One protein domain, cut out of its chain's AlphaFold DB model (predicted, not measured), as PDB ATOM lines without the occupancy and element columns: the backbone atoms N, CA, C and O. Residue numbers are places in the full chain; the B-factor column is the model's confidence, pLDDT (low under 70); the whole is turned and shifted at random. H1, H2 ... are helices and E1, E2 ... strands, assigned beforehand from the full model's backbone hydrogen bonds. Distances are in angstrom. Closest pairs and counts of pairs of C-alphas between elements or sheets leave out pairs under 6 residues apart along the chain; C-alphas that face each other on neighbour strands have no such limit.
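What this domain is: This is residues 4 to 149 and 222 to 230 of the 241 residues of an uncharacterized protein of Haladaptatus paucihalophilus DX253 (UniProt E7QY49). A twisted sheet of five strands has H1 and H2 over one face, with H3 packed on these two helices, and the short helix H6 over the opposite face. H4 and H5, side by side, are not on the sheet, with H5 next to H6 and H4 apart from H6, and the long loop of residues 13 to 31 joins E1 to E2. The printed part has 155 residues, with six named helices and five named strands in the order E1 E2 E3 H1 E4 H2 H3 E5 H4 H5 H6. The mixed sheet runs E3 E2 E1 E4 E5, and the class is mixed, helices and strands. The whole is compact, with a radius of gyration of the C-alphas of 15.8 A and spans of 46 by 39 by 25 A.

Where its parts are: E1, residues 4 to 12, begins at C-alpha 4 (151.776, 131.352, 84.616) and is 27.4 A long. E2 is residues 32 to 41, 28.0 A, and E3 residues 47 to 53, 20.0 A. H1, residues 59 to 74, is 22.9 A long. E4 is residues 78 to 83, H2 residues 90 to 101, H3 residues 108 to 119 and E5 residues 122 to 125. H4 is residues 127 to 134, H5 residues 140 to 146, and H6 residues 222 to 228, ending at C-alpha 228 (159.821, 123.425, 85.952).

How they stand to each other: E1, E2 and E3 form a meander, each strand the antiparallel neighbour of the one before; N 6 and O 39 are 2.8 A apart, N 38 and O 50 2.9 A, within hydrogen-bond range. E4 is parallel to E1, with N 5 and O 80 at 2.8 A, and to E5, with N 124 and O 81 at 2.8 A. E3, H1, E4 make a split strand-helix-strand unit, with E2 and E1 between its strands; E4, H2 H3, E5 make one with neighbour strands; both crossovers are right-handed. H1 lies over E2 at a height over the sheet of 9.2 A. H2, on the same face, lies over E2 and E1. H2 and H3, a helical hairpin, touch at a shallow tilt of 16 degrees, closest at the C-alphas of Ala 98 and Ala 110, 5.1 A. H6, on the opposite face, has a height of 8.4 A. H4 touches H5, closest at the C-alphas of Ala 130 and Ala 143, 6.1 A. In all six helices every O i to N i+4 pair is within hydrogen-bond range.

The domain as a whole: The two farthest C-alphas, of Ser 104 and Gly 148, are 48.9 A apart. Residues 150 to 221 are not printed; C-alphas 149 and 222 are 7.6 A apart across the cut. E1 to E2 is a long link. No printed residue is under 70 in pLDDT.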
ATOM      1  N   ARG A   4     152.228 132.247  83.546       98.06
ATOM      2  CA  ARG A   4     151.776 131.352  84.616       98.06
ATOM      3  C   ARG A   4     151.594 132.136  85.898       98.06
ATOM      4  O   ARG A   4     152.399 133.014  86.199       98.06
ATOM      5  N   PHE A   5     150.578 131.796  86.672       98.69
ATOM      6  CA  PHE A   5     150.391 132.321  88.017       98.69
ATOM      7  C   PHE A   5     150.932 131.349  89.067       98.69
ATOM      8  O   PHE A   5     150.990 130.142  88.846       98.69
ATOM      9  N   ALA A   6     151.280 131.871  90.230       98.62
ATOM     10  CA  ALA A   6     151.541 131.106  91.439       98.62
ATOM     11  C   ALA A   6     150.699 131.711  92.567       98.62
ATOM     12  O   ALA A   6     150.524 132.931  92.613       98.62
ATOM     13  N   LEU A   7     150.115 130.871  93.416       98.31
ATOM     14  CA  LEU A   7     149.185 131.306  94.453       98.31
ATOM     15  C   LEU A   7     149.380 130.485  95.723       98.31
ATOM     16  O   LEU A   7     149.478 129.259  95.663       98.31
ATOM     17  N   ASP A   8     149.374 131.186  96.846       98.38
ATOM     18  CA  ASP A   8     149.316 130.627  98.191       98.38
ATOM     19  C   ASP A   8     148.468 131.554  99.080       98.38
ATOM     20  O   ASP A   8     148.351 132.759  98.805       98.38
ATOM     21  N   ILE A   9     147.817 131.008 100.106       98.31
ATOM     22  CA  ILE A   9     147.073 131.803 101.081       98.31
ATOM     23  C   ILE A   9     147.588 131.614 102.492       98.31
ATOM     24  O   ILE A   9     147.898 130.514 102.937       98.31
ATOM     25  N   GLU A  10     147.443 132.685 103.260       98.25
ATOM     26  CA  GLU A  10     147.575 132.623 104.701       98.25
ATOM     27  C   GLU A  10     146.235 132.852 105.374       98.25
ATOM     28  O   GLU A  10     145.413 133.672 104.943       98.25
ATOM     29  N   THR A  11     146.031 132.142 106.478       97.62
ATOM     30  CA  THR A  11     144.803 132.216 107.266       97.62
ATOM     31  C   THR A  11     145.101 132.411 108.744       97.62
ATOM     32  O   THR A  11     146.163 132.047 109.251       97.62
ATOM     33  N   VAL A  12     144.133 132.996 109.439       96.88
ATOM     34  CA  VAL A  12     144.043 132.973 110.900       96.88
ATOM     35  C   VAL A  12     142.931 132.019 111.322       96.88
ATOM     36  O   VAL A  12     142.032 131.726 110.535       96.88
ATOM     37  N   SER A  13     142.963 131.562 112.573       93.69
ATOM     38  CA  SER A  13     141.961 130.642 113.124       93.69
ATOM     39  C   SER A  13     141.486 131.127 114.495       93.69
ATOM     40  O   SER A  13     141.712 130.447 115.492       93.69
ATOM     41  N   PRO A  14     140.789 132.279 114.567       89.12
ATOM     42  CA  PRO A  14     140.467 132.943 115.834       89.12
ATOM     43  C   PRO A  14     139.526 132.134 116.742       89.12
ATOM     44  O   PRO A  14     139.326 132.481 117.907       89.12
ATOM     45  N   THR A  15     138.903 131.076 116.218       88.25
ATOM     46  CA  THR A  15     138.008 130.176 116.960       88.25
ATOM     47  C   THR A  15     138.719 128.961 117.560       88.25
ATOM     48  O   THR A  15     138.077 128.195 118.281       88.25
ATOM     49  N   LEU A  16     140.013 128.782 117.281       90.31
ATOM     50  CA  LEU A  16     140.839 127.676 117.758       90.31
ATOM     51  C   LEU A  16     141.955 128.196 118.665       90.31
ATOM     52  O   LEU A  16     142.419 129.325 118.517       90.31
ATOM     53  N   ASP A  17     142.444 127.351 119.573       90.62
ATOM     54  CA  ASP A  17     143.720 127.649 120.226       90.62
ATOM     55  C   ASP A  17     144.842 127.625 119.167       90.62
ATOM     56  O   ASP A  17     144.864 126.750 118.303       90.62
ATOM     57  N   HIS A  18     145.829 128.528 119.243       85.75
ATOM     58  CA  HIS A  18     146.824 128.757 118.171       85.75
ATOM     59  C   HIS A  18     147.569 127.518 117.647       85.75
ATOM     60  O   HIS A  18     148.059 127.512 116.522       85.75
ATOM     61  N   TYR A  19     147.675 126.456 118.447       89.88
ATOM     62  CA  TYR A  19     148.338 125.209 118.049       89.88
ATOM     63  C   TYR A  19     147.399 124.004 117.986       89.88
ATOM     64  O   TYR A  19     147.855 122.892 117.668       89.88
ATOM     65  N   GLU A  20     146.114 124.216 118.262       90.31
ATOM     66  CA  GLU A  20     145.057 123.254 118.001       90.31
ATOM     67  C   GLU A  20     144.977 122.989 116.497       90.31
ATOM     68  O   GLU A  20     145.192 123.859 115.658       90.31
ATOM     69  N   THR A  21     144.765 121.726 116.142       86.06
ATOM     70  CA  THR A  21     144.601 121.344 114.743       86.06
ATOM     71  C   THR A  21     143.108 121.394 114.418       86.06
ATOM     72  O   THR A  21     142.353 120.698 115.102       86.06
ATOM     73  N   PRO A  22     142.686 122.135 113.377       86.31
ATOM     74  CA  PRO A  22     141.304 122.132 112.915       86.31
ATOM     75  C   PRO A  22     140.816 120.699 112.661       86.31
ATOM     76  O   PRO A  22     141.562 119.892 112.092       86.31
ATOM     77  N   PRO A  23     139.578 120.352 113.053       88.62
ATOM     78  CA  PRO A  23     139.046 119.013 112.818       88.62
ATOM     79  C   PRO A  23     138.838 118.730 111.324       88.62
ATOM     80  O   PRO A  23     138.934 117.577 110.906       88.62
ATOM     81  N   ASP A  24     138.584 119.771 110.526       91.25
ATOM     82  CA  ASP A  24     138.493 119.703 109.071       91.25
ATOM     83  C   ASP A  24     139.180 120.921 108.434       91.25
ATOM     84  O   ASP A  24     138.720 122.052 108.563       91.25
ATOM     85  N   PHE A  25     140.278 120.679 107.716       89.94
ATOM     86  CA  PHE A  25     141.024 121.713 106.991       89.94
ATOM     87  C   PHE A  25     140.285 122.266 105.767       89.94
ATOM     88  O   PHE A  25     140.721 123.260 105.195       89.94
ATOM     89  N   ARG A  26     139.191 121.631 105.336       92.62
ATOM     90  CA  ARG A  26     138.368 122.092 104.211       92.62
ATOM     91  C   ARG A  26     137.172 122.925 104.648       92.62
ATOM     92  O   ARG A  26     136.489 123.467 103.782       92.62
ATOM     93  N   ASP A  27     136.890 122.991 105.947       93.88
ATOM     94  CA  ASP A  27     135.753 123.739 106.467       93.88
ATOM     95  C   ASP A  27     136.157 125.205 106.714       93.88
ATOM     96  O   ASP A  27     136.951 125.479 107.619       93.88
ATOM     97  N   PRO A  28     135.628 126.162 105.929       93.31
ATOM     98  CA  PRO A  28     135.968 127.577 106.051       93.31
ATOM     99  C   PRO A  28     135.463 128.237 107.336       93.31
ATOM    100  O   PRO A  28     135.784 129.398 107.586       93.31
ATOM    101  N   ALA A  29     134.689 127.542 108.172       93.69
ATOM    102  CA  ALA A  29     134.267 128.061 109.470       93.69
ATOM    103  C   ALA A  29     135.417 128.165 110.494       93.69
ATOM    104  O   ALA A  29     135.297 128.926 111.456       93.69
ATOM    105  N   TYR A  30     136.516 127.423 110.306       94.25
ATOM    106  CA  TYR A  30     137.676 127.434 111.215       94.25
ATOM    107  C   TYR A  30     138.775 128.425 110.825       94.25
ATOM    108  O   TYR A  30     139.760 128.567 111.549       94.25
ATOM    109  N   PHE A  31     138.626 129.089 109.683       96.06
ATOM    110  CA  PHE A  31     139.646 129.964 109.123       96.06
ATOM    111  C   PHE A  31     139.047 131.319 108.780       96.06
ATOM    112  O   PHE A  31     137.865 131.415 108.466       96.06
ATOM    113  N   GLU A  32     139.867 132.358 108.786       96.88
ATOM    114  CA  GLU A  32     139.594 133.622 108.107       96.88
ATOM    115  C   GLU A  32     140.801 133.978 107.247       96.88
ATOM    116  O   GLU A  32     141.935 133.640 107.601       96.88
ATOM    117  N   LEU A  33     140.579 134.652 106.117       98.00
ATOM    118  CA  LEU A  33     141.690 135.058 105.260       98.00
ATOM    119  C   LEU A  33     142.573 136.086 105.983       98.00
ATOM    120  O   LEU A  33     142.073 137.050 106.565       98.00
ATOM    121  N   LEU A  34     143.889 135.889 105.921       98.38
ATOM    122  CA  LEU A  34     144.895 136.857 106.362       98.38
ATOM    123  C   LEU A  34     145.510 137.564 105.158       98.38
ATOM    124  O   LEU A  34     145.590 138.794 105.122       98.38
ATOM    125  N   ALA A  35     145.959 136.782 104.185       98.62
ATOM    126  CA  ALA A  35     146.636 137.287 103.007       98.62
ATOM    127  C   ALA A  35     146.544 136.292 101.847       98.62
ATOM    128  O   ALA A  35     146.268 135.111 102.045       98.62
ATOM    129  N   VAL A  36     146.797 136.789 100.641       98.75
ATOM    130  CA  VAL A  36     147.027 135.971  99.449       98.75
ATOM    131  C   VAL A  36     148.378 136.365  98.879       98.75
ATOM    132  O   VAL A  36     148.568 137.519  98.486       98.75
ATOM    133  N   ALA A  37     149.311 135.424  98.842       98.62
ATOM    134  CA  ALA A  37     150.553 135.580  98.113       98.62
ATOM    135  C   ALA A  37     150.301 135.201  96.649       98.62
ATOM    136  O   ALA A  37     149.744 134.150  96.332       98.62
ATOM    137  N   VAL A  38     150.674 136.096  95.739       98.69
ATOM    138  CA  VAL A  38     150.478 135.938  94.298       98.69
ATOM    139  C   VAL A  38     151.797 136.105  93.567       98.69
ATOM    140  O   VAL A  38     152.647 136.907  93.949       98.69
ATOM    141  N   GLY A  39     151.974 135.330  92.504       98.50
ATOM    142  CA  GLY A  39     153.136 135.365  91.634       98.50
ATOM    143  C   GLY A  39     152.725 135.258  90.176       98.50
ATOM    144  O   GLY A  39     151.706 134.649  89.851       98.50
ATOM    145  N   TYR A  40     153.499 135.875  89.291       98.56
ATOM    146  CA  TYR A  40     153.301 135.796  87.850       98.56
ATOM    147  C   TYR A  40     154.645 135.652  87.155       98.56
ATOM    148  O   TYR A  40     155.579 136.400  87.437       98.56
ATOM    149  N   GLU A  41     154.719 134.696  86.238       98.31
ATOM    150  CA  GLU A  41     155.831 134.523  85.321       98.31
ATOM    151  C   GLU A  41     155.356 134.807  83.897       98.31
ATOM    152  O   GLU A  41     154.455 134.148  83.372       98.31
ATOM    153  N   SER A  42     155.975 135.798  83.261       97.56
ATOM    154  CA  SER A  42     155.675 136.152  81.882       97.56
ATOM    155  C   SER A  42     156.192 135.086  80.908       97.56
ATOM    156  O   SER A  42     157.135 134.356  81.213       97.56
ATOM    157  N   PRO A  43     155.693 135.053  79.660       95.69
ATOM    158  CA  PRO A  43     156.230 134.157  78.629       95.69
ATOM    159  C   PRO A  43     157.722 134.371  78.320       95.69
ATOM    160  O   PRO A  43     158.343 133.525  77.678       95.69
ATOM    161  N   GLY A  44     158.279 135.525  78.707       94.69
ATOM    162  CA  GLY A  44     159.700 135.851  78.586       94.69
ATOM    163  C   GLY A  44     160.554 135.393  79.774       94.69
ATOM    164  O   GLY A  44     161.774 135.516  79.697       94.69
ATOM    165  N   GLY A  45     159.935 134.864  80.836       94.31
ATOM    166  CA  GLY A  45     160.598 134.424  82.067       94.31
ATOM    167  C   GLY A  45     160.752 135.511  83.137       94.31
ATOM    168  O   GLY A  45     161.389 135.264  84.157       94.31
ATOM    169  N   ASP A  46     160.186 136.704  82.930       96.56
ATOM    170  CA  ASP A  46     160.173 137.743  83.966       96.56
ATOM    171  C   ASP A  46     159.188 137.351  85.065       96.56
ATOM    172  O   ASP A  46     158.035 137.028  84.768       96.56
ATOM    173  N   ARG A  47     159.629 137.407  86.324       96.75
ATOM    174  CA  ARG A  47     158.815 137.050  87.488       96.75
ATOM    175  C   ARG A  47     158.545 138.247  88.380       96.75
ATOM    176  O   ARG A  47     159.434 139.058  88.635       96.75
ATOM    177  N   GLU A  48     157.339 138.291  88.920       96.88
ATOM    178  CA  GLU A  48     156.962 139.183  90.007       96.88
ATOM    179  C   GLU A  48     156.123 138.438  91.041       96.88
ATOM    180  O   GLU A  48     155.417 137.486  90.714       96.88
ATOM    181  N   THR A  49     156.212 138.878  92.293       97.81
ATOM    182  CA  THR A  49     155.399 138.373  93.398       97.81
ATOM    183  C   THR A  49     154.865 139.535  94.222       97.81
ATOM    184  O   THR A  49     155.468 140.607  94.260       97.81
ATOM    185  N   GLU A  50     153.755 139.342  94.916       98.06
ATOM    186  CA  GLU A  50     153.161 140.326  95.819       98.06
ATOM    187  C   GLU A  50     152.387 139.596  96.916       98.06
ATOM    188  O   GLU A  50     151.773 138.565  96.651       98.06
ATOM    189  N   MET A  51     152.405 140.124  98.140       98.19
ATOM    190  CA  MET A  51     151.533 139.641  99.203       98.19
ATOM    191  C   MET A  51     150.400 140.635  99.445       98.19
ATOM    192  O   MET A  51     150.597 141.766  99.892       98.19
ATOM    193  N   LEU A  52     149.180 140.211  99.135       98.62
ATOM    194  CA  LEU A  52     147.976 141.002  99.334       98.62
ATOM    195  C   LEU A  52     147.436 140.722 100.733       98.62
ATOM    196  O   LEU A  52     146.909 139.649 100.996       98.62
ATOM    197  N   PHE A  53     147.537 141.695 101.634       98.50
ATOM    198  CA  PHE A  53     147.040 141.548 103.004       98.50
ATOM    199  C   PHE A  53     145.596 142.010 103.161       98.50
ATOM    200  O   PHE A  53     145.194 143.028 102.580       98.50
ATOM    201  N   ARG A  54     144.857 141.324 104.034       96.25
ATOM    202  CA  ARG A  54     143.688 141.863 104.731       96.25
ATOM    203  C   ARG A  54     144.119 143.065 105.593       96.25
ATOM    204  O   ARG A  54     145.228 143.098 106.127       96.25
ATOM    205  N   ARG A  55     143.289 144.099 105.645       95.25
ATOM    206  CA  ARG A  55     143.526 145.418 106.252       95.25
ATOM    207  C   ARG A  55     142.604 145.708 107.439       95.25
ATOM    208  O   ARG A  55     142.871 146.667 108.157       95.25
ATOM    209  N   ASP A  56     141.571 144.903 107.655       95.50
ATOM    210  CA  ASP A  56     140.610 145.049 108.755       95.50
ATOM    211  C   ASP A  56     140.097 143.667 109.220       95.50
ATOM    212  O   ASP A  56     140.287 142.676 108.522       95.50
ATOM    213  N   ASP A  57     139.444 143.569 110.380       94.19
ATOM    214  CA  ASP A  57     138.868 142.326 110.924       94.19
ATOM    215  C   ASP A  57     137.405 142.089 110.501       94.19
ATOM    216  O   ASP A  57     136.749 141.139 110.939       94.19
ATOM    217  N   THR A  58     136.897 142.899 109.571       95.12
ATOM    218  CA  THR A  58     135.534 142.764 109.045       95.12
ATOM    219  C   THR A  58     135.420 141.727 107.917       95.12
ATOM    220  O   THR A  58     136.382 141.519 107.171       95.12
ATOM    221  N   PRO A  59     134.240 141.098 107.732       93.62
ATOM    222  CA  PRO A  59     133.971 140.251 106.567       93.62
ATOM    223  C   PRO A  59     134.111 140.992 105.228       93.62
ATOM    224  O   PRO A  59     134.594 140.423 104.253       93.62
ATOM    225  N   ASP A  60     133.739 142.275 105.180       94.75
ATOM    226  CA  ASP A  60     133.859 143.095 103.967       94.75
ATOM    227  C   ASP A  60     135.312 143.210 103.497       94.75
ATOM    228  O   ASP A  60     135.574 143.210 102.292       94.75
ATOM    229  N   ASP A  61     136.265 143.241 104.428       95.75
ATOM    230  CA  ASP A  61     137.680 143.331 104.090       95.75
ATOM    231  C   ASP A  61     138.261 141.989 103.585       95.75
ATOM    232  O   ASP A  61     139.149 141.987 102.728       95.75
ATOM    233  N   GLU A  62     137.691 140.837 103.983       95.94
ATOM    234  CA  GLU A  62     137.970 139.552 103.309       95.94
ATOM    235  C   GLU A  62     137.507 139.593 101.842       95.94
ATOM    236  O   GLU A  62     138.222 139.139 100.944       95.94
ATOM    237  N   LEU A  63     136.340 140.188 101.565       96.81
ATOM    238  CA  LEU A  63     135.865 140.376 100.191       96.81
ATOM    239  C   LEU A  63     136.733 141.371  99.414       96.81
ATOM    240  O   LEU A  63     136.964 141.176  98.221       96.81
ATOM    241  N   ASP A  64     137.240 142.423 100.055       97.31
ATOM    242  CA  ASP A  64     138.176 143.359  99.425       97.31
ATOM    243  C   ASP A  64     139.534 142.730  99.130       97.31
ATOM    244  O   ASP A  64     140.162 143.074  98.125       97.31
ATOM    245  N   LEU A  65     140.000 141.799  99.962       98.19
ATOM    246  CA  LEU A  65     141.166 140.983  99.645       98.19
ATOM    247  C   LEU A  65     140.907 140.126  98.397       98.19
ATOM    248  O   LEU A  65     141.667 140.214  97.437       98.19
ATOM    249  N   VAL A  66     139.792 139.391  98.353       97.88
ATOM    250  CA  VAL A  66     139.420 138.562  97.191       97.88
ATOM    251  C   VAL A  66     139.268 139.394  95.913       97.88
ATOM    252  O   VAL A  66     139.712 138.976  94.841       97.88
ATOM    253  N   ALA A  67     138.661 140.578  96.005       97.81
ATOM    254  CA  ALA A  67     138.523 141.486  94.872       97.81
ATOM    255  C   ALA A  67     139.890 141.950  94.350       97.81
ATOM    256  O   ALA A  67     140.126 141.876  93.147       97.81
ATOM    257  N   ARG A  68     140.813 142.333  95.243       98.44
ATOM    258  CA  ARG A  68     142.185 142.703  94.864       98.44
ATOM    259  C   ARG A  68     142.944 141.544  94.228       98.44
ATOM    260  O   ARG A  68     143.649 141.772  93.256       98.44
ATOM    261  N   THR A  69     142.771 140.317  94.717       98.50
ATOM    262  CA  THR A  69     143.364 139.127  94.089       98.50
ATOM    263  C   THR A  69     142.837 138.932  92.668       98.50
ATOM    264  O   THR A  69     143.612 138.691  91.745       98.50
ATOM    265  N   LEU A  70     141.525 139.073  92.459       98.31
ATOM    266  CA  LEU A  70     140.921 138.985  91.127       98.31
ATOM    267  C   LEU A  70     141.420 140.079  90.181       98.31
ATOM    268  O   LEU A  70     141.721 139.780  89.027       98.31
ATOM    269  N   ASP A  71     141.506 141.319  90.662       98.44
ATOM    270  CA  ASP A  71     142.014 142.444  89.879       98.44
ATOM    271  C   ASP A  71     143.487 142.209  89.504       98.44
ATOM    272  O   ASP A  71     143.850 142.316  88.333       98.44
ATOM    273  N   TRP A  72     144.304 141.744  90.455       98.62
ATOM    274  CA  TRP A  72     145.708 141.398  90.227       98.62
ATOM    275  C   TRP A  72     145.873 140.314  89.148       98.62
ATOM    276  O   TRP A  72     146.685 140.457  88.233       98.62
ATOM    277  N   LEU A  73     145.060 139.251  89.196       98.25
ATOM    278  CA  LEU A  73     145.055 138.184  88.185       98.25
ATOM    279  C   LEU A  73     144.520 138.640  86.817       98.25
ATOM    280  O   LEU A  73     144.813 137.993  85.812       98.25
ATOM    281  N   ALA A  74     143.689 139.685  86.765       97.56
ATOM    282  CA  ALA A  74     143.087 140.199  85.532       97.56
ATOM    283  C   ALA A  74     144.001 141.179  84.780       97.56
ATOM    284  O   ALA A  74     143.862 141.350  83.569       97.56
ATOM    285  N   GLU A  75     144.949 141.807  85.475       97.69
ATOM    286  CA  GLU A  75     145.959 142.700  84.887       97.69
ATOM    287  C   GLU A  75     147.045 141.957  84.090       97.69
ATOM    288  O   GLU A  75     147.860 142.585  83.411       97.69
ATOM    289  N   ARG A  76     147.062 140.623  84.165       97.62
ATOM    290  CA  ARG A  76     148.119 139.752  83.643       97.62
ATOM    291  C   ARG A  76     147.541 138.696  82.706       97.62
ATOM    292  O   ARG A  76     146.441 138.189  82.919       97.62
ATOM    293  N   ASP A  77     148.305 138.351  81.674       96.06
ATOM    294  CA  ASP A  77     147.922 137.342  80.685       96.06
ATOM    295  C   ASP A  77     148.504 135.978  81.069       96.06
ATOM    296  O   ASP A  77     149.661 135.686  80.774       96.06
ATOM    297  N   GLY A  78     147.706 135.158  81.751       96.69
ATOM    298  CA  GLY A  78     148.067 133.791  82.113       96.69
ATOM    299  C   GLY A  78     146.901 132.824  81.951       96.69
ATOM    300  O   GLY A  78     145.738 133.223  82.084       96.69
ATOM    301  N   ASP A  79     147.226 131.569  81.648       97.50
ATOM    302  CA  ASP A  79     146.272 130.482  81.394       97.50
ATOM    303  C   ASP A  79     146.373 129.325  82.400       97.50
ATOM    304  O   ASP A  79     145.525 128.433  82.392       97.50
ATOM    305  N   GLU A  80     147.342 129.366  83.317       97.81
ATOM    306  CA  GLU A  80     147.469 128.418  84.423       97.81
ATOM    307  C   GLU A  80     147.863 129.091  85.740       97.81
ATOM    308  O   GLU A  80     148.434 130.183  85.753       97.81
ATOM    309  N   TYR A  81     147.569 128.424  86.857       98.50
ATOM    310  CA  TYR A  81     148.061 128.792  88.179       98.50
ATOM    311  C   TYR A  81     148.602 127.577  88.929       98.50
ATOM    312  O   TYR A  81     148.066 126.470  88.839       98.50
ATOM    313  N   ILE A  82     149.674 127.807  89.677       98.75
ATOM    314  CA  ILE A  82     150.433 126.794  90.397       98.75
ATOM    315  C   ILE A  82     150.204 126.979  91.896       98.75
ATOM    316  O   ILE A  82     150.246 128.103  92.393       98.75
ATOM    317  N   THR A  83     149.994 125.879  92.617       98.62
ATOM    318  CA  THR A  83     149.926 125.862  94.088       98.62
ATOM    319  C   THR A  83     150.669 124.645  94.647       98.62
ATOM    320  O   THR A  83     151.000 123.710  93.908       98.62
ATOM    321  N   TYR A  84     150.901 124.611  95.962       98.19
ATOM    322  CA  TYR A  84     151.359 123.411  96.668       98.19
ATOM    323  C   TYR A  84     150.312 122.948  97.690       98.19
ATOM    324  O   TYR A  84     150.320 123.333  98.851       98.19
ATOM    325  N   GLY A  85     149.399 122.070  97.273       96.94
ATOM    326  CA  GLY A  85     148.312 121.564  98.117       96.94
ATOM    327  C   GLY A  85     147.036 122.405  98.085       96.94
ATOM    328  O   GLY A  85     146.072 122.077  98.797       96.94
ATOM    329  N   GLY A  86     147.000 123.431  97.232       97.00
ATOM    330  CA  GLY A  86     145.886 124.364  97.141       97.00
ATOM    331  C   GLY A  86     144.583 123.791  96.608       97.00
ATOM    332  O   GLY A  86     143.528 124.345  96.906       97.00
ATOM    333  N   GLU A  87     144.600 122.630  95.945       95.56
ATOM    334  CA  GLU A  87     143.360 121.926  95.580       95.56
ATOM    335  C   GLU A  87     142.542 121.560  96.833       95.56
ATOM    336  O   GLU A  87     141.311 121.490  96.815       95.56
ATOM    337  N   THR A  88     143.227 121.322  97.954       94.19
ATOM    338  CA  THR A  88     142.588 120.863  99.195       94.19
ATOM    339  C   THR A  88     142.472 121.907 100.286       94.19
ATOM    340  O   THR A  88     141.691 121.679 101.206       94.19
ATOM    341  N   PHE A  89     143.229 122.999 100.212       95.94
ATOM    342  CA  PHE A  89     143.212 124.040 101.234       95.94
ATOM    343  C   PHE A  89     142.875 125.389 100.606       95.94
ATOM    344  O   PHE A  89     141.742 125.840 100.731       95.94
ATOM    345  N   ASP A  90     143.797 125.968  99.847       97.62
ATOM    346  CA  ASP A  90     143.716 127.332  99.327       97.62
ATOM    347  C   ASP A  90     142.416 127.632  98.577       97.62
ATOM    348  O   ASP A  90     141.686 128.554  98.937       97.62
ATOM    349  N   VAL A  91     142.076 126.822  97.569       96.19
ATOM    350  CA  VAL A  91     140.882 127.042  96.739       96.19
ATOM    351  C   VAL A  91     139.588 126.869  97.553       96.19
ATOM    352  O   VAL A  91     138.751 127.781  97.520       96.19
ATOM    353  N   PRO A  92     139.397 125.776  98.331       95.50
ATOM    354  CA  PRO A  92     138.262 125.657  99.246       95.50
ATOM    355  C   PRO A  92     138.118 126.825 100.227       95.50
ATOM    356  O   PRO A  92     136.999 127.302 100.428       95.50
ATOM    357  N   GLN A  93     139.221 127.289 100.819       96.88
ATOM    358  CA  GLN A  93     139.202 128.376 101.795       96.88
ATOM    359  C   GLN A  93     138.873 129.714 101.132       96.88
ATOM    360  O   GLN A  93     137.943 130.388 101.567       96.88
ATOM    361  N   LEU A  94     139.533 130.067 100.027       96.44
ATOM    362  CA  LEU A  94     139.255 131.289  99.271       96.44
ATOM    363  C   LEU A  94     137.784 131.397  98.864       96.44
ATOM    364  O   LEU A  94     137.133 132.408  99.130       96.44
ATOM    365  N   PHE A  95     137.230 130.345  98.254       94.69
ATOM    366  CA  PHE A  95     135.826 130.338  97.847       94.69
ATOM    367  C   PHE A  95     134.876 130.306  99.048       94.69
ATOM    368  O   PHE A  95     133.892 131.048  99.088       94.69
ATOM    369  N   GLY A  96     135.160 129.445 100.026       94.88
ATOM    370  CA  GLY A  96     134.339 129.264 101.216       94.88
ATOM    371  C   GLY A  96     134.211 130.547 102.030       94.88
ATOM    372  O   GLY A  96     133.097 130.934 102.388       94.88
ATOM    373  N   ARG A  97     135.331 131.243 102.245       95.75
ATOM    374  CA  ARG A  97     135.384 132.536 102.932       95.75
ATOM    375  C   ARG A  97     134.745 133.652 102.127       95.75
ATOM    376  O   ARG A  97     133.892 134.349 102.667       95.75
ATOM    377  N   ALA A  98     135.034 133.753 100.827       94.69
ATOM    378  CA  ALA A  98     134.359 134.719  99.960       94.69
ATOM    379  C   ALA A  98     132.832 134.542  99.992       94.69
ATOM    380  O   ALA A  98     132.088 135.515 100.030       94.69
ATOM    381  N   ARG A  99     132.346 133.297 100.010       94.12
ATOM    382  CA  ARG A  99     130.913 133.000 100.092       94.12
ATOM    383  C   ARG A  99     130.324 133.294 101.471       94.12
ATOM    384  O   ARG A  99     129.192 133.757 101.539       94.12
ATOM    385  N   ALA A 100     131.049 132.991 102.543       92.31
ATOM    386  CA  ALA A 100     130.593 133.233 103.911       92.31
ATOM    387  C   ALA A 100     130.538 134.730 104.248       92.31
ATOM    388  O   ALA A 100     129.633 135.159 104.959       92.31
ATOM    389  N   ALA A 101     131.485 135.509 103.721       90.62
ATOM    390  CA  ALA A 101     131.547 136.951 103.904       90.62
ATOM    391  C   ALA A 101     130.595 137.722 102.973       90.62
ATOM    392  O   ALA A 101     130.235 138.853 103.287       90.62
ATOM    393  N   ALA A 102     130.180 137.132 101.843       87.56
ATOM    394  CA  ALA A 102     129.334 137.795 100.855       87.56
ATOM    395  C   ALA A 102     127.990 138.261 101.434       87.56
ATOM    396  O   ALA A 102     127.202 137.479 101.970       87.56
ATOM    397  N   ASP A 103     127.697 139.542 101.227       81.56
ATOM    398  CA  ASP A 103     126.380 140.125 101.435       81.56
ATOM    399  C   ASP A 103     125.587 140.204 100.113       81.56
ATOM    400  O   ASP A 103     126.035 139.766  99.047       81.56
ATOM    401  N   SER A 104     124.393 140.802 100.154       70.31
ATOM    402  CA  SER A 104     123.540 140.947  98.967       70.31
ATOM    403  C   SER A 104     124.125 141.852  97.874       70.31
ATOM    404  O   SER A 104     123.640 141.823  96.743       70.31
ATOM    405  N   THR A 105     125.140 142.667  98.175       73.12
ATOM    406  CA  THR A 105     125.770 143.575  97.205       73.12
ATOM    407  C   THR A 105     126.974 142.947  96.509       73.12
ATOM    408  O   THR A 105     127.317 143.356  95.396       73.12
ATOM    409  N   ARG A 106     127.587 141.921  97.115       82.62
ATOM    410  CA  ARG A 106     128.799 141.250  96.610       82.62
ATOM    411  C   ARG A 106     128.637 139.745  96.389       82.62
ATOM    412  O   ARG A 106     129.631 139.058  96.169       82.62
ATOM    413  N   GLU A 107     127.402 139.248  96.339       77.06
ATOM    414  CA  GLU A 107     127.063 137.827  96.130       77.06
ATOM    415  C   GLU A 107     127.771 137.193  94.913       77.06
ATOM    416  O   GLU A 107     128.153 136.024  94.938       77.06
ATOM    417  N   GLY A 108     128.030 137.973  93.856       90.44
ATOM    418  CA  GLY A 108     128.722 137.499  92.653       90.44
ATOM    419  C   GLY A 108     130.246 137.359  92.771       90.44
ATOM    420  O   GLY A 108     130.862 136.802  91.865       90.44
ATOM    421  N   LEU A 109     130.884 137.869  93.832       93.75
ATOM    422  CA  LEU A 109     132.348 137.885  93.933       93.75
ATOM    423  C   LEU A 109     132.932 136.479  94.109       93.75
ATOM    424  O   LEU A 109     133.876 136.122  93.407       93.75
ATOM    425  N   ALA A 110     132.334 135.668  94.984       92.56
ATOM    426  CA  ALA A 110     132.749 134.281  95.184       92.56
ATOM    427  C   ALA A 110     132.629 133.464  93.885       92.56
ATOM    428  O   ALA A 110     133.509 132.677  93.551       92.56
ATOM    429  N   GLU A 111     131.574 133.703  93.101       94.25
ATOM    430  CA  GLU A 111     131.363 133.021  91.822       94.25
ATOM    431  C   GLU A 111     132.343 133.482  90.732       94.25
ATOM    432  O   GLU A 111     132.811 132.669  89.934       94.25
ATOM    433  N   ARG A 112     132.708 134.771  90.717       96.19
ATOM    434  CA  ARG A 112     133.775 135.293  89.848       96.19
ATOM    435  C   ARG A 112     135.124 134.664  90.187       96.19
ATOM    436  O   ARG A 112     135.829 134.254  89.271       96.19
ATOM    437  N   LEU A 113     135.457 134.559  91.475       96.06
ATOM    438  CA  LEU A 113     136.674 133.890  91.941       96.06
ATOM    439  C   LEU A 113     136.705 132.431  91.492       96.06
ATOM    440  O   LEU A 113     137.685 131.987  90.899       96.06
ATOM    441  N   ARG A 114     135.600 131.717  91.710       94.25
ATOM    442  CA  ARG A 114     135.450 130.323  91.302       94.25
ATOM    443  C   ARG A 114     135.603 130.153  89.795       94.25
ATOM    444  O   ARG A 114     136.358 129.299  89.356       94.25
ATOM    445  N   THR A 115     134.938 130.988  89.000       96.38
ATOM    446  CA  THR A 115     135.059 130.955  87.534       96.38
ATOM    447  C   THR A 115     136.508 131.190  87.109       96.38
ATOM    448  O   THR A 115     137.045 130.412  86.324       96.38
ATOM    449  N   ARG A 116     137.177 132.191  87.695       96.81
ATOM    450  CA  ARG A 116     138.570 132.500  87.370       96.81
ATOM    451  C   ARG A 116     139.515 131.334  87.679       96.81
ATOM    452  O   ARG A 116     140.351 131.019  86.844       96.81
ATOM    453  N   LEU A 117     139.390 130.706  88.849       96.38
ATOM    454  CA  LEU A 117     140.310 129.650  89.294       96.38
ATOM    455  C   LEU A 117     139.945 128.239  88.801       96.38
ATOM    456  O   LEU A 117     140.829 127.399  88.689       96.38
ATOM    457  N   GLU A 118     138.674 127.939  88.527       94.06
ATOM    458  CA  GLU A 118     138.242 126.585  88.132       94.06
ATOM    459  C   GLU A 118     137.943 126.445  86.635       94.06
ATOM    460  O   GLU A 118     138.044 125.342  86.098       94.06
ATOM    461  N   ALA A 119     137.518 127.521  85.962       93.69
ATOM    462  CA  ALA A 119     137.076 127.465  84.566       93.69
ATOM    463  C   ALA A 119     138.031 128.178  83.603       93.69
ATOM    464  O   ALA A 119     138.256 127.676  82.502       93.69
ATOM    465  N   ASP A 120     138.581 129.326  84.006       97.12
ATOM    466  CA  ASP A 120     139.402 130.164  83.122       97.12
ATOM    467  C   ASP A 120     140.895 129.808  83.153       97.12
ATOM    468  O   ASP A 120     141.611 130.145  82.211       97.12
ATOM    469  N   LEU A 121     141.372 129.165  84.224       97.94
ATOM    470  CA  LEU A 121     142.778 128.810  84.421       97.94
ATOM    471  C   LEU A 121     142.942 127.304  84.637       97.94
ATOM    472  O   LEU A 121     142.172 126.677  85.364       97.94
ATOM    473  N   ALA A 122     143.986 126.723  84.053       98.00
ATOM    474  CA  ALA A 122     144.414 125.373  84.387       98.00
ATOM    475  C   ALA A 122     145.087 125.362  85.768       98.00
ATOM    476  O   ALA A 122     146.004 126.138  86.031       98.00
ATOM    477  N   HIS A 123     144.645 124.472  86.658       98.19
ATOM    478  CA  HIS A 123     145.251 124.328  87.981       98.19
ATOM    479  C   HIS A 123     146.374 123.289  87.974       98.19
ATOM    480  O   HIS A 123     146.165 122.131  87.605       98.19
ATOM    481  N   VAL A 124     147.558 123.699  88.425       98.25
ATOM    482  CA  VAL A 124     148.729 122.847  88.614       98.25
ATOM    483  C   VAL A 124     149.054 122.741  90.108       98.25
ATOM    484  O   VAL A 124     149.817 123.537  90.649       98.25
ATOM    485  N   ASP A 125     148.508 121.731  90.788       98.12
ATOM    486  CA  ASP A 125     148.877 121.427  92.178       98.12
ATOM    487  C   ASP A 125     150.113 120.509  92.227       98.12
ATOM    488  O   ASP A 125     150.099 119.368  91.746       98.12
ATOM    489  N   LEU A 126     151.204 121.007  92.810       98.44
ATOM    490  CA  LEU A 126     152.490 120.309  92.869       98.44
ATOM    491  C   LEU A 126     152.587 119.275  93.995       98.44
ATOM    492  O   LEU A 126     153.495 118.440  93.975       98.44
ATOM    493  N   ARG A 127     151.659 119.276  94.961       97.19
ATOM    494  CA  ARG A 127     151.791 118.447  96.164       97.19
ATOM    495  C   ARG A 127     151.727 116.959  95.857       97.19
ATOM    496  O   ARG A 127     152.538 116.201  96.375       97.19
ATOM    497  N   ARG A 128     150.776 116.520  95.028       95.94
ATOM    498  CA  ARG A 128     150.635 115.091  94.710       95.94
ATOM    499  C   ARG A 128     151.830 114.555  93.911       95.94
ATOM    500  O   ARG A 128     152.387 113.556  94.353       95.94
ATOM    501  N   PRO A 129     152.297 115.224  92.838       96.69
ATOM    502  CA  PRO A 129     153.555 114.854  92.196       96.69
ATOM    503  C   PRO A 129     154.737 114.786  93.173       96.69
ATOM    504  O   PRO A 129     155.526 113.849  93.107       96.69
ATOM    505  N   ALA A 130     154.852 115.744  94.102       97.31
ATOM    506  CA  ALA A 130     155.920 115.744  95.100       97.31
ATOM    507  C   ALA A 130     155.799 114.571  96.083       97.31
ATOM    508  O   ALA A 130     156.805 113.963  96.432       97.31
ATOM    509  N   TRP A 131     154.585 114.216  96.510       97.12
ATOM    510  CA  TRP A 131     154.356 113.059  97.378       97.12
ATOM    511  C   TRP A 131     154.676 111.741  96.678       97.12
ATOM    512  O   TRP A 131     155.326 110.881  97.269       97.12
ATOM    513  N   ASP A 132     154.285 111.610  95.409       96.19
ATOM    514  CA  ASP A 132     154.579 110.426  94.601       96.19
ATOM    515  C   ASP A 132     156.100 110.221  94.423       96.19
ATOM    516  O   ASP A 132     156.560 109.082  94.354       96.19
ATOM    517  N   ALA A 133     156.887 111.306  94.382       96.38
ATOM    518  CA  ALA A 133     158.338 111.258  94.181       96.38
ATOM    519  C   ALA A 133     159.162 111.187  95.480       96.38
ATOM    520  O   ALA A 133     160.131 110.432  95.557       96.38
ATOM    521  N   PHE A 134     158.797 111.969  96.497       96.56
ATOM    522  CA  PHE A 134     159.611 112.197  97.701       96.56
ATOM    523  C   PHE A 134     158.979 111.638  98.985       96.56
ATOM    524  O   PHE A 134     159.591 111.669 100.053       96.56
ATOM    525  N   GLY A 135     157.772 111.074  98.883       96.44
ATOM    526  CA  GLY A 135     157.043 110.437  99.973       96.44
ATOM    527  C   GLY A 135     155.864 111.262 100.490       96.44
ATOM    528  O   GLY A 135     155.820 112.492 100.380       96.44
ATOM    529  N   ASP A 136     154.899 110.566 101.090       95.25
ATOM    530  CA  ASP A 136     153.684 111.169 101.639       95.25
ATOM    531  C   ASP A 136     153.994 112.296 102.631       95.25
ATOM    532  O   ASP A 136     154.930 112.220 103.430       95.25
ATOM    533  N   TYR A 137     153.152 113.332 102.621       93.06
ATOM    534  CA  TYR A 137     153.282 114.509 103.486       93.06
ATOM    535  C   TYR A 137     154.566 115.329 103.278       93.06
ATOM    536  O   TYR A 137     154.905 116.155 104.133       93.06
ATOM    537  N   THR A 138     155.253 115.163 102.142       96.50
ATOM    538  CA  THR A 138     156.334 116.069 101.733       96.50
ATOM    539  C   THR A 138     155.812 117.507 101.704       96.50
ATOM    540  O   THR A 138     154.746 117.786 101.143       96.50
ATOM    541  N   ARG A 139     156.546 118.417 102.349       95.25
ATOM    542  CA  ARG A 139     156.259 119.862 102.386       95.25
ATOM    543  C   ARG A 139     156.890 120.561 101.188       95.25
ATOM    544  O   ARG A 139     157.844 120.023 100.629       95.25
ATOM    545  N   LEU A 140     156.406 121.757 100.860       95.75
ATOM    546  CA  LEU A 140     156.937 122.567  99.766       95.75
ATOM    547  C   LEU A 140     158.457 122.719  99.873       95.75
ATOM    548  O   LEU A 140     159.176 122.360  98.946       95.75
ATOM    549  N   GLU A 141     158.971 123.141 101.029       95.12
ATOM    550  CA  GLU A 141     160.401 123.429 101.152       95.12
ATOM    551  C   GLU A 141     161.253 122.159 101.109       95.12
ATOM    552  O   GLU A 141     162.412 122.203 100.697       95.12
ATOM    553  N   THR A 142     160.686 121.017 101.513       95.62
ATOM    554  CA  THR A 142     161.327 119.713 101.320       95.62
ATOM    555  C   THR A 142     161.379 119.373  99.833       95.62
ATOM    556  O   THR A 142     162.461 119.084  99.336       95.62
ATOM    557  N   ALA A 143     160.259 119.479  99.107       97.06
ATOM    558  CA  ALA A 143     160.209 119.211  97.669       97.06
ATOM    559  C   ALA A 143     161.184 120.104  96.884       97.06
ATOM    560  O   ALA A 143     161.927 119.610  96.040       97.06
ATOM    561  N   CYS A 144     161.258 121.396  97.218       97.12
ATOM    562  CA  CYS A 144     162.247 122.319  96.664       97.12
ATOM    563  C   CYS A 144     163.685 121.825  96.890       97.12
ATOM    564  O   CYS A 144     164.475 121.775  95.946       97.12
ATOM    565  N   ARG A 145     164.028 121.415  98.119       96.25
ATOM    566  CA  ARG A 145     165.380 120.937  98.457       96.25
ATOM    567  C   ARG A 145     165.751 119.652  97.718       96.25
ATOM    568  O   ARG A 145     166.904 119.538  97.302       96.25
ATOM    569  N   GLU A 146     164.804 118.739  97.510       96.88
ATOM    570  CA  GLU A 146     165.029 117.500  96.748       96.88
ATOM    571  C   GLU A 146     165.403 117.772  95.280       96.88
ATOM    572  O   GLU A 146     166.213 117.049  94.704       96.88
ATOM    573  N   VAL A 147     164.906 118.867  94.690       96.38
ATOM    574  CA  VAL A 147     165.260 119.288  93.319       96.38
ATOM    575  C   VAL A 147     166.370 120.348  93.265       96.38
ATOM    576  O   VAL A 147     166.640 120.932  92.219       96.38
ATOM    577  N   GLY A 148     167.049 120.602  94.388       96.00
ATOM    578  CA  GLY A 148     168.185 121.526  94.464       96.00
ATOM    579  C   GLY A 148     167.827 123.012  94.591       96.00
ATOM    580  O   GLY A 148     168.738 123.845  94.604       96.00
ATOM    581  N   ILE A 149     166.546 123.355  94.745       95.94
ATOM    582  CA  ILE A 149     166.082 124.704  95.094       95.94
ATOM    583  C   ILE A 149     166.293 124.908  96.599       95.94
ATOM    584  O   ILE A 149     166.097 123.997  97.405       95.94
ATOM    585  N   HIS A 222     159.128 130.036  94.646       95.88
ATOM    586  CA  HIS A 222     159.680 128.729  94.306       95.88
ATOM    587  C   HIS A 222     158.709 127.797  93.584       95.88
ATOM    588  O   HIS A 222     159.150 126.770  93.063       95.88
ATOM    589  N   LEU A 223     157.418 128.135  93.492       98.12
ATOM    590  CA  LEU A 223     156.441 127.298  92.790       98.12
ATOM    591  C   LEU A 223     156.751 127.184  91.299       98.12
ATOM    592  O   LEU A 223     156.602 126.102  90.737       98.12
ATOM    593  N   PHE A 224     157.232 128.258  90.670       97.81
ATOM    594  CA  PHE A 224     157.639 128.224  89.263       97.81
ATOM    595  C   PHE A 224     158.830 127.286  89.044       97.81
ATOM    596  O   PHE A 224     158.762 126.385  88.210       97.81
ATOM    597  N   ASP A 225     159.889 127.437  89.844       96.94
ATOM    598  CA  ASP A 225     161.087 126.595  89.739       96.94
ATOM    599  C   ASP A 225     160.775 125.125  90.036       96.94
ATOM    600  O   ASP A 225     161.247 124.224  89.340       96.94
ATOM    601  N   LEU A 226     159.942 124.869  91.047       97.81
ATOM    602  CA  LEU A 226     159.513 123.519  91.380       97.81
ATOM    603  C   LEU A 226     158.622 122.930  90.276       97.81
ATOM    604  O   LEU A 226     158.745 121.751  89.954       97.81
ATOM    605  N   ALA A 227     157.750 123.727  89.655       97.50
ATOM    606  CA  ALA A 227     156.940 123.276  88.528       97.50
ATOM    607  C   ALA A 227     157.795 122.906  87.306       97.50
ATOM    608  O   ALA A 227     157.458 121.932  86.625       97.50
ATOM    609  N   ASP A 228     158.880 123.645  87.059       96.44
ATOM    610  CA  ASP A 228     159.821 123.425  85.952       96.44
ATOM    611  C   ASP A 228     160.753 122.236  86.183       96.44
ATOM    612  O   ASP A 228     161.208 121.608  85.228       96.44
ATOM    613  N   ALA A 229     160.989 121.872  87.444       96.94
ATOM    614  CA  ALA A 229     161.745 120.679  87.815       96.94
ATOM    615  C   ALA A 229     160.976 119.362  87.583       96.94
ATOM    616  O   ALA A 229     161.493 118.291  87.898       96.94
ATOM    617  N   ARG A 230     159.741 119.412  87.061       95.19
ATOM    618  CA  ARG A 230     158.947 118.214  86.754       95.19
ATOM    619  C   ARG A 230     159.347 117.565  85.412       95.19
ATOM    620  O   ARG A 230     159.687 118.275  84.468       95.19
TER     621      ARG A 230